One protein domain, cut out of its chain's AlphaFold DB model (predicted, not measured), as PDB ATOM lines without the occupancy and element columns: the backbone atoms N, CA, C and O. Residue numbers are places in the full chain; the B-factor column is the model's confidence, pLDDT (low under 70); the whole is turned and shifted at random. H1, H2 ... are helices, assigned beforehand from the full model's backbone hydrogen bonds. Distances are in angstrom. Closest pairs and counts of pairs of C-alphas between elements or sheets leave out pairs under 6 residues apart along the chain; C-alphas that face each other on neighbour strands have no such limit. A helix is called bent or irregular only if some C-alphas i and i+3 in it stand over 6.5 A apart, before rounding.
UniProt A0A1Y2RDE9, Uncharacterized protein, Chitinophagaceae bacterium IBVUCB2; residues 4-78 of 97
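What this domain is: This is residues 4 to 78 of the 97 residues of an uncharacterized protein of Chitinophagaceae bacterium IBVUCB2 (UniProt A0A1Y2RDE9). An open, loose frame of three separate helices is strung along one winding chain, with H1 at one end of the long axis and the much longer H3 running back from the other end. H2 is a single short turn between them along the chain, the long stretch of residues 28 to 47 leads from it out to the far end and round to the start of H3, and the tail of residues 67 to 78 runs on from the end of H3 with no named element. The printed part has 75 residues with three named helices, in the order H1, H2, H3, and no named strand; the class is all helix, though the helices hold 33 of the 75 residues, under half. The whole is loose, with a radius of gyration of the C-alphas of 15.3 A, and the C-alphas span 42 by 30 by 25 A along their three main axes.

How they stand to each other: H1, residues 4 to 13, touches no helix. A short link of 10 residues leads to H2, residues 24 to 27, yet H1 and H2 are apart, with no C-alpha of the one within 8 A of the other. A long link of 20 residues leads from H2 to H3, residues 48 to 66, and these two are apart as well, with no C-alpha of the one within 8 A of the other. H1 and H3 are also apart. In H1 and H3 every pair of O of residue i and N of residue i+4 is within hydrogen-bond range, while H2, with 4 residues, is too short for such a pair; its one pair of O of residue i and N of residue i+3 is within range.

Where its parts are: H1 begins at C-alpha 4, at (-69.142, 4.011, 5.264), and measures 14.6 A from first to last C-alpha, Lys 4 to Asn 13. H2, from Leu 24 to Asp 27, measures 5.0 A. H3 is the longest helix, 19 residues and 26.9 A, from Glu 48 at (-107.760, 16.739, 5.216) to Phe 66 at (-90.498, -1.915, 14.114). No helix is bent or irregular.

The domain as a whole: The two C-alphas farthest apart are those of Lys 4 and Glu 40, at 43.9 A, while the first and last printed C-alphas, Lys 4 and Glu 78, are 19.3 A apart. The C-alphas of residues 28 to 47 lie 10 to 23 A from the mean of all C-alphas, and those of residues 67 to 78 lie 9 to 17 A from it. The printed part has no cut. The mean pLDDT of the printed part is 92.6, and no printed residue is under 70.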
ATOM      1  N   LYS A   4     -69.752   5.351   5.234       95.62
ATOM      2  CA  LYS A   4     -69.142   4.011   5.264       95.62
ATOM      3  C   LYS A   4     -69.963   3.017   6.088       95.62
ATOM      4  O   LYS A   4     -70.135   1.877   5.665       95.62
ATOM      5  N   GLU A   5     -70.468   3.444   7.243       95.38
ATOM      6  CA  GLU A   5     -71.346   2.622   8.086       95.38
ATOM      7  C   GLU A   5     -72.652   2.285   7.369       95.38
ATOM      8  O   GLU A   5     -73.068   1.129   7.391       95.38
ATOM      9  N   PHE A   6     -73.248   3.261   6.676       93.44
ATOM     10  CA  PHE A   6     -74.451   3.045   5.878       93.44
ATOM     11  C   PHE A   6     -74.230   2.009   4.777       93.44
ATOM     12  O   PHE A   6     -74.985   1.047   4.697       93.44
ATOM     13  N   TYR A   7     -73.173   2.147   3.968       93.06
ATOM     14  CA  TYR A   7     -72.900   1.169   2.909       93.06
ATOM     15  C   TYR A   7     -72.623  -0.226   3.462       93.06
ATOM     16  O   TYR A   7     -73.094  -1.202   2.890       93.06
ATOM     17  N   LYS A   8     -71.922  -0.336   4.597       95.69
ATOM     18  CA  LYS A   8     -71.726  -1.633   5.256       95.69
ATOM     19  C   LYS A   8     -73.065  -2.250   5.670       95.69
ATOM     20  O   LYS A   8     -73.290  -3.422   5.398       95.69
ATOM     21  N   LEU A   9     -73.944  -1.475   6.309       94.62
ATOM     22  CA  LEU A   9     -75.283  -1.929   6.691       94.62
ATOM     23  C   LEU A   9     -76.100  -2.343   5.460       94.62
ATOM     24  O   LEU A   9     -76.734  -3.395   5.470       94.62
ATOM     25  N   TRP A  10     -76.067  -1.535   4.404       94.31
ATOM     26  CA  TRP A  10     -76.815  -1.776   3.178       94.31
ATOM     27  C   TRP A  10     -76.371  -3.067   2.494       94.31
ATOM     28  O   TRP A  10     -77.194  -3.951   2.296       94.31
ATOM     29  N   SER A  11     -75.072  -3.232   2.226       94.69
ATOM     30  CA  SER A  11     -74.536  -4.429   1.566       94.69
ATOM     31  C   SER A  11     -74.774  -5.719   2.355       94.69
ATOM     32  O   SER A  11     -74.856  -6.782   1.754       94.69
ATOM     33  N   LEU A  12     -74.900  -5.645   3.685       96.00
ATOM     34  CA  LEU A  12     -75.237  -6.810   4.511       96.00
ATOM     35  C   LEU A  12     -76.702  -7.251   4.359       96.00
ATOM     36  O   LEU A  12     -76.980  -8.440   4.482       96.00
ATOM     37  N   ASN A  13     -77.631  -6.321   4.117       92.56
ATOM     38  CA  ASN A  13     -79.075  -6.603   4.092       92.56
ATOM     39  C   ASN A  13     -79.665  -6.658   2.670       92.56
ATOM     40  O   ASN A  13     -80.660  -7.347   2.435       92.56
ATOM     41  N   TYR A  14     -79.044  -5.947   1.728       93.62
ATOM     42  CA  TYR A  14     -79.463  -5.788   0.336       93.62
ATOM     43  C   TYR A  14     -78.251  -5.922  -0.612       93.62
ATOM     44  O   TYR A  14     -77.886  -4.953  -1.279       93.62
ATOM     45  N   PRO A  15     -77.573  -7.088  -0.650       93.69
ATOM     46  CA  PRO A  15     -76.317  -7.258  -1.391       93.69
ATOM     47  C   PRO A  15     -76.445  -7.052  -2.908       93.69
ATOM     48  O   PRO A  15     -75.475  -6.648  -3.541       93.69
ATOM     49  N   GLU A  16     -77.636  -7.276  -3.467       91.81
ATOM     50  CA  GLU A  16     -77.892  -7.221  -4.914       91.81
ATOM     51  C   GLU A  16     -78.448  -5.867  -5.379       91.81
ATOM     52  O   GLU A  16     -78.606  -5.647  -6.576       91.81
ATOM     53  N   ALA A  17     -78.753  -4.950  -4.452       93.06
ATOM     54  CA  ALA A  17     -79.411  -3.689  -4.774       93.06
ATOM     55  C   ALA A  17     -78.551  -2.477  -4.427       93.06
ATOM     56  O   ALA A  17     -77.932  -2.384  -3.366       93.06
ATOM     57  N   VAL A  18     -78.606  -1.469  -5.288       91.00
ATOM     58  CA  VAL A  18     -78.135  -0.120  -4.959       91.00
ATOM     59  C   VAL A  18     -79.175   0.602  -4.086       91.00
ATOM     60  O   VAL A  18     -80.366   0.313  -4.197       91.00
ATOM     61  N   PRO A  19     -78.781   1.572  -3.232       90.06
ATOM     62  CA  PRO A  19     -79.696   2.329  -2.367       90.06
ATOM     63  C   PRO A  19     -80.536   3.367  -3.130       90.06
ATOM     64  O   PRO A  19     -80.585   4.542  -2.773       90.06
ATOM     65  N   ILE A  20     -81.203   2.930  -4.197       89.69
ATOM     66  CA  ILE A  20     -82.161   3.692  -4.992       89.69
ATOM     67  C   ILE A  20     -83.523   3.023  -4.812       89.69
ATOM     68  O   ILE A  20     -83.793   1.969  -5.385       89.69
ATOM     69  N   SER A  21     -84.411   3.653  -4.039       86.81
ATOM     70  CA  SER A  21     -85.681   3.048  -3.609       86.81
ATOM     71  C   SER A  21     -86.564   2.558  -4.763       86.81
ATOM     72  O   SER A  21     -87.274   1.569  -4.613       86.81
ATOM     73  N   HIS A  22     -86.510   3.214  -5.929       86.81
ATOM     74  CA  HIS A  22     -87.273   2.799  -7.112       86.81
ATOM     75  C   HIS A  22     -86.838   1.432  -7.670       86.81
ATOM     76  O   HIS A  22     -87.662   0.754  -8.281       86.81
ATOM     77  N   LEU A  23     -85.575   1.039  -7.483       90.94
ATOM     78  CA  LEU A  23     -85.024  -0.201  -8.035       90.94
ATOM     79  C   LEU A  23     -85.336  -1.428  -7.170       90.94
ATOM     80  O   LEU A  23     -85.495  -2.517  -7.707       90.94
ATOM     81  N   LEU A  24     -85.575  -1.240  -5.867       91.12
ATOM     82  CA  LEU A  24     -85.837  -2.333  -4.920       91.12
ATOM     83  C   LEU A  24     -86.982  -3.266  -5.331       91.12
ATOM     84  O   LEU A  24     -86.917  -4.462  -5.077       91.12
ATOM     85  N   LYS A  25     -88.026  -2.741  -5.983       91.50
ATOM     86  CA  LYS A  25     -89.158  -3.553  -6.469       91.50
ATOM     87  C   LYS A  25     -88.790  -4.488  -7.631       91.50
ATOM     88  O   LYS A  25     -89.551  -5.404  -7.916       91.50
ATOM     89  N   TYR A  26     -87.689  -4.213  -8.333       92.94
ATOM     90  CA  TYR A  26     -87.160  -5.062  -9.401       92.94
ATOM     91  C   TYR A  26     -86.097  -6.023  -8.863       92.94
ATOM     92  O   TYR A  26     -86.090  -7.180  -9.268       92.94
ATOM     93  N   ASP A  27     -85.258  -5.560  -7.929       93.94
ATOM     94  CA  ASP A  27     -84.190  -6.370  -7.327       93.94
ATOM     95  C   ASP A  27     -84.741  -7.413  -6.331       93.94
ATOM     96  O   ASP A  27     -84.191  -8.504  -6.200       93.94
ATOM     97  N   TYR A  28     -85.854  -7.103  -5.653       93.19
ATOM     98  CA  TYR A  28     -86.521  -7.969  -4.669       93.19
ATOM     99  C   TYR A  28     -88.048  -8.020  -4.881       93.19
ATOM    100  O   TYR A  28     -88.816  -7.546  -4.034       93.19
ATOM    101  N   PRO A  29     -88.529  -8.559  -6.017       93.12
ATOM    102  CA  PRO A  29     -89.950  -8.536  -6.367       93.12
ATOM    103  C   PRO A  29     -90.816  -9.372  -5.413       93.12
ATOM    104  O   PRO A  29     -91.981  -9.052  -5.194       93.12
ATOM    105  N   ASP A  30     -90.240 -10.410  -4.809       94.56
ATOM    106  CA  ASP A  30     -90.852 -11.290  -3.809       94.56
ATOM    107  C   ASP A  30     -91.128 -10.590  -2.470       94.56
ATOM    108  O   ASP A  30     -91.991 -11.021  -1.707       94.56
ATOM    109  N   ARG A  31     -90.429  -9.483  -2.192       90.44
ATOM    110  CA  ARG A  31     -90.595  -8.679  -0.971       90.44
ATOM    111  C   ARG A  31     -91.574  -7.522  -1.150       90.44
ATOM    112  O   ARG A  31     -91.855  -6.801  -0.193       90.44
ATOM    113  N   TRP A  32     -92.064  -7.299  -2.369       88.62
ATOM    114  CA  TRP A  32     -92.879  -6.138  -2.691       88.62
ATOM    115  C   TRP A  32     -94.371  -6.437  -2.565       88.62
ATOM    116  O   TRP A  32     -94.909  -7.317  -3.233       88.62
ATOM    117  N   PHE A  33     -95.075  -5.631  -1.777       88.38
ATOM    118  CA  PHE A  33     -96.533  -5.652  -1.720       88.38
ATOM    119  C   PHE A  33     -97.087  -4.227  -1.692       88.38
ATOM    120  O   PHE A  33     -96.438  -3.285  -1.239       88.38
ATOM    121  N   ARG A  34     -98.294  -4.051  -2.237       86.50
ATOM    122  CA  ARG A  34     -98.970  -2.752  -2.307       86.50
ATOM    123  C   ARG A  34    -100.053  -2.678  -1.242       86.50
ATOM    124  O   ARG A  34    -100.969  -3.492  -1.242       86.50
ATOM    125  N   ILE A  35     -99.982  -1.652  -0.398       88.12
ATOM    126  CA  ILE A  35    -101.005  -1.355   0.607       88.12
ATOM    127  C   ILE A  35    -101.905  -0.229   0.095       88.12
ATOM    128  O   ILE A  35    -101.425   0.843  -0.278       88.12
ATOM    129  N   HIS A  36    -103.218  -0.453   0.113       90.81
ATOM    130  CA  HIS A  36    -104.213   0.583  -0.152       90.81
ATOM    131  C   HIS A  36    -104.592   1.272   1.157       90.81
ATOM    132  O   HIS A  36    -105.304   0.717   1.988       90.81
ATOM    133  N   SER A  37    -104.083   2.490   1.347       91.69
ATOM    134  CA  SER A  37    -104.280   3.229   2.598       91.69
ATOM    135  C   SER A  37    -105.624   3.947   2.677       91.69
ATOM    136  O   SER A  37    -106.065   4.234   3.781       91.69
ATOM    137  N   LEU A  38    -106.304   4.220   1.563       96.06
ATOM    138  CA  LEU A  38    -107.638   4.828   1.573       96.06
ATOM    139  C   LEU A  38    -108.728   3.775   1.320       96.06
ATOM    140  O   LEU A  38    -108.453   2.756   0.677       96.06
ATOM    141  N   PRO A  39    -109.957   4.001   1.821       92.69
ATOM    142  CA  PRO A  39    -111.112   3.170   1.493       92.69
ATOM    143  C   PRO A  39    -111.323   3.036  -0.018       92.69
ATOM    144  O   PRO A  39    -110.875   3.876  -0.801       92.69
ATOM    145  N   GLU A  40    -111.995   1.955  -0.421       93.06
ATOM    146  CA  GLU A  40    -112.402   1.720  -1.817       93.06
ATOM    147  C   GLU A  40    -111.236   1.718  -2.824       93.06
ATOM    148  O   GLU A  40    -111.414   1.916  -4.022       93.06
ATOM    149  N   SER A  41    -110.011   1.468  -2.351       89.56
ATOM    150  CA  SER A  41    -108.789   1.531  -3.162       89.56
ATOM    151  C   SER A  41    -108.509   2.907  -3.784       89.56
ATOM    152  O   SER A  41    -107.766   2.991  -4.771       89.56
ATOM    153  N   LYS A  42    -109.043   3.997  -3.206       95.00
ATOM    154  CA  LYS A  42    -108.711   5.369  -3.621       95.00
ATOM    155  C   LYS A  42    -107.194   5.592  -3.535       95.00
ATOM    156  O   LYS A  42    -106.524   5.105  -2.623       95.00
ATOM    157  N   ARG A  43    -106.629   6.299  -4.521       91.50
ATOM    158  CA  ARG A  43    -105.168   6.463  -4.661       91.50
ATOM    159  C   ARG A  43    -104.606   7.682  -3.944       91.50
ATOM    160  O   ARG A  43    -103.517   7.593  -3.391       91.50
ATOM    161  N   TYR A  44    -105.325   8.798  -3.978       94.38
ATOM    162  CA  TYR A  44    -104.829  10.082  -3.500       94.38
ATOM    163  C   TYR A  44    -105.846  10.722  -2.568       94.38
ATOM    164  O   TYR A  44    -107.050  10.609  -2.794       94.38
ATOM    165  N   ALA A  45    -105.342  11.362  -1.516       96.56
ATOM    166  CA  ALA A  45    -106.156  12.165  -0.625       96.56
ATOM    167  C   ALA A  45    -106.463  13.515  -1.284       96.56
ATOM    168  O   ALA A  45    -105.581  14.157  -1.852       96.56
ATOM    169  N   GLU A  46    -107.710  13.947  -1.178       97.69
ATOM    170  CA  GLU A  46    -108.218  15.216  -1.709       97.69
ATOM    171  C   GLU A  46    -108.698  16.135  -0.583       97.69
ATOM    172  O   GLU A  46    -108.809  17.345  -0.766       97.69
ATOM    173  N   VAL A  47    -108.953  15.569   0.601       97.94
ATOM    174  CA  VAL A  47    -109.410  16.298   1.786       97.94
ATOM    175  C   VAL A  47    -108.566  15.955   3.009       97.94
ATOM    176  O   VAL A  47    -108.006  14.866   3.126       97.94
ATOM    177  N   GLU A  48    -108.525  16.875   3.968       98.06
ATOM    178  CA  GLU A  48    -107.760  16.739   5.216       98.06
ATOM    179  C   GLU A  48    -108.086  15.450   5.992       98.06
ATOM    180  O   GLU A  48    -107.209  14.810   6.569       98.06
ATOM    181  N   ALA A  49    -109.352  15.020   5.983       97.44
ATOM    182  CA  ALA A  49    -109.760  13.776   6.631       97.44
ATOM    183  C   ALA A  49    -109.075  12.540   6.019       97.44
ATOM    184  O   ALA A  49    -108.691  11.623   6.743       97.44
ATOM    185  N   GLU A  50    -108.866  12.525   4.701       97.75
ATOM    186  CA  GLU A  50    -108.179  11.434   4.007       97.75
ATOM    187  C   GLU A  50    -106.678  11.448   4.304       97.75
ATOM    188  O   GLU A  50    -106.092  10.393   4.537       97.75
ATOM    189  N   TRP A  51    -106.065  12.632   4.397       97.62
ATOM    190  CA  TRP A  51    -104.671  12.771   4.833       97.62
ATOM    191  C   TRP A  51    -104.441  12.212   6.237       97.62
ATOM    192  O   TRP A  51    -103.460  11.501   6.465       97.62
ATOM    193  N   LYS A  52    -105.373  12.447   7.165       97.31
ATOM    194  CA  LYS A  52    -105.316  11.864   8.514       97.31
ATOM    195  C   LYS A  52    -105.395  10.339   8.491       97.31
ATOM    196  O   LYS A  52    -104.655   9.692   9.229       97.31
ATOM    197  N   ILE A  53    -106.236   9.764   7.628       96.81
ATOM    198  CA  ILE A  53    -106.314   8.306   7.440       96.81
ATOM    199  C   ILE A  53    -104.977   7.762   6.924       96.81
ATOM    200  O   ILE A  53    -104.479   6.776   7.470       96.81
ATOM    201  N   LEU A  54    -104.382   8.407   5.913       95.94
ATOM    202  CA  LEU A  54    -103.072   8.021   5.383       95.94
ATOM    203  C   LEU A  54    -102.015   8.015   6.490       95.94
ATOM    204  O   LEU A  54    -101.366   6.994   6.705       95.94
ATOM    205  N   LEU A  55    -101.869   9.129   7.212       95.56
ATOM    206  CA  LEU A  55    -100.848   9.269   8.248       95.56
ATOM    207  C   LEU A  55    -101.040   8.258   9.383       95.56
ATOM    208  O   LEU A  55    -100.081   7.600   9.779       95.56
ATOM    209  N   SER A  56    -102.274   8.089   9.868       96.06
ATOM    210  CA  SER A  56    -102.583   7.130  10.932       96.06
ATOM    211  C   SER A  56    -102.211   5.704  10.532       96.06
ATOM    212  O   SER A  56    -101.531   5.022  11.291       96.06
ATOM    213  N   ARG A  57    -102.608   5.264   9.331       95.75
ATOM    214  CA  ARG A  57    -102.335   3.899   8.854       95.75
ATOM    215  C   ARG A  57    -100.850   3.659   8.586       95.75
ATOM    216  O   ARG A  57    -100.355   2.580   8.877       95.75
ATOM    217  N   GLN A  58    -100.127   4.648   8.056       92.94
ATOM    218  CA  GLN A  58     -98.678   4.515   7.861       92.94
ATOM    219  C   GLN A  58     -97.931   4.434   9.198       92.94
ATOM    220  O   GLN A  58     -97.037   3.604   9.338       92.94
ATOM    221  N   ASN A  59     -98.329   5.229  10.196       93.25
ATOM    222  CA  ASN A  59     -97.754   5.142  11.539       93.25
ATOM    223  C   ASN A  59     -98.040   3.788  12.204       93.25
ATOM    224  O   ASN A  59     -97.155   3.241  12.856       93.25
ATOM    225  N   GLU A  60     -99.242   3.238  12.018       94.81
ATOM    226  CA  GLU A  60     -99.606   1.901  12.499       94.81
ATOM    227  C   GLU A  60     -98.718   0.823  11.864       94.81
ATOM    228  O   GLU A  60     -98.065   0.083  12.587       94.81
ATOM    229  N   ILE A  61     -98.554   0.827  10.534       93.44
ATOM    230  CA  ILE A  61     -97.659  -0.111   9.828       93.44
ATOM    231  C   ILE A  61     -96.215  -0.010  10.337       93.44
ATOM    232  O   ILE A  61     -95.563  -1.027  10.569       93.44
ATOM    233  N   ILE A  62     -95.692   1.208  10.499       92.56
ATOM    234  CA  ILE A  62     -94.336   1.423  11.023       92.56
ATOM    235  C   ILE A  62     -94.226   0.862  12.449       92.56
ATOM    236  O   ILE A  62     -93.262   0.163  12.755       92.56
ATOM    237  N   THR A  63     -95.217   1.128  13.301       95.06
ATOM    238  CA  THR A  63     -95.238   0.655  14.693       95.06
ATOM    239  C   THR A  63     -95.333  -0.867  14.769       95.06
ATOM    240  O   THR A  63     -94.601  -1.475  15.545       95.06
ATOM    241  N   ASP A  64     -96.163  -1.494  13.940       94.88
ATOM    242  CA  ASP A  64     -96.335  -2.947  13.908       94.88
ATOM    243  C   ASP A  64     -95.072  -3.671  13.426       94.88
ATOM    244  O   ASP A  64     -94.751  -4.756  13.911       94.88
ATOM    245  N   LEU A  65     -94.331  -3.077  12.483       92.75
ATOM    246  CA  LEU A  65     -93.116  -3.680  11.927       92.75
ATOM    247  C   LEU A  65     -91.877  -3.472  12.801       92.75
ATOM    248  O   LEU A  65     -91.036  -4.368  12.888       92.75
ATOM    249  N   PHE A  66     -91.727  -2.295  13.410       94.31
ATOM    250  CA  PHE A  66     -90.498  -1.915  14.114       94.31
ATOM    251  C   PHE A  66     -90.655  -1.828  15.633       94.31
ATOM    252  O   PHE A  66     -89.651  -1.879  16.342       94.31
ATOM    253  N   GLY A  67     -91.877  -1.717  16.146       95.31
ATOM    254  CA  GLY A  67     -92.156  -1.383  17.540       95.31
ATOM    255  C   GLY A  67     -92.181   0.126  17.801       95.31
ATOM    256  O   GLY A  67     -91.761   0.944  16.980       95.31
ATOM    257  N   PHE A  68     -92.702   0.490  18.972       93.56
ATOM    258  CA  PHE A  68     -92.810   1.881  19.408       93.56
ATOM    259  C   PHE A  68     -91.433   2.469  19.759       93.56
ATOM    260  O   PHE A  68     -90.603   1.780  20.347       93.56
ATOM    261  N   ASP A  69     -91.205   3.740  19.409       90.75
ATOM    262  CA  ASP A  69     -89.949   4.484  19.632       90.75
ATOM    263  C   ASP A  69     -88.672   3.826  19.071       90.75
ATOM    264  O   ASP A  69     -87.551   4.182  19.448       90.75
ATOM    265  N   THR A  70     -88.808   2.895  18.124       94.56
ATOM    266  CA  THR A  70     -87.657   2.258  17.483       94.56
ATOM    267  C   THR A  70     -86.952   3.240  16.541       94.56
ATOM    268  O   THR A  70     -87.576   3.756  15.609       94.56
ATOM    269  N   PRO A  71     -85.640   3.495  16.712       90.94
ATOM    270  CA  PRO A  71     -84.890   4.341  15.793       90.94
ATOM    271  C   PRO A  71     -84.846   3.727  14.391       90.94
ATOM    272  O   PRO A  71     -84.332   2.625  14.202       90.94
ATOM    273  N   ILE A  72     -85.336   4.467  13.397       89.94
ATOM    274  CA  ILE A  72     -85.302   4.066  11.986       89.94
ATOM    275  C   ILE A  72     -84.381   4.972  11.172       89.94
ATOM    276  O   ILE A  72     -84.182   6.148  11.484       89.94
ATOM    277  N   LEU A  73     -83.831   4.425  10.087       88.38
ATOM    278  CA  LEU A  73     -83.098   5.204   9.098       88.38
ATOM    279  C   LEU A  73     -84.031   5.581   7.942       88.38
ATOM    280  O   LEU A  73     -84.468   4.714   7.190       88.38
ATOM    281  N   LEU A  74     -84.287   6.878   7.767       88.19
ATOM    282  CA  LEU A  74     -84.999   7.390   6.599       88.19
ATOM    283  C   LEU A  74     -84.010   7.655   5.457       88.19
ATOM    284  O   LEU A  74     -83.150   8.529   5.557       88.19
ATOM    285  N   VAL A  75     -84.153   6.913   4.360       85.31
ATOM    286  CA  VAL A  75     -83.341   7.071   3.147       85.31
ATOM    287  C   VAL A  75     -84.218   7.655   2.043       85.31
ATOM    288  O   VAL A  75     -85.208   7.043   1.645       85.31
ATOM    289  N   LYS A  76     -83.851   8.834   1.535       86.25
ATOM    290  CA  LYS A  76     -84.518   9.488   0.402       86.25
ATOM    291  C   LYS A  76     -83.516   9.769  -0.713       86.25
ATOM    292  O   LYS A  76     -82.380  10.150  -0.447       86.25
ATOM    293  N   GLY A  77     -83.957   9.597  -1.954       81.19
ATOM    294  CA  GLY A  77     -83.256  10.147  -3.109       81.19
ATOM    295  C   GLY A  77     -83.607  11.623  -3.269       81.19
ATOM    296  O   GLY A  77     -84.761  12.008  -3.077       81.19
ATOM    297  N   GLU A  78     -82.626  12.442  -3.625       79.25
ATOM    298  CA  GLU A  78     -82.845  13.824  -4.045       79.25
ATOM    299  C   GLU A  78     -82.456  13.944  -5.514       79.25
ATOM    300  O   GLU A  78     -81.357  13.552  -5.912       79.25
TER     301      GLU A  78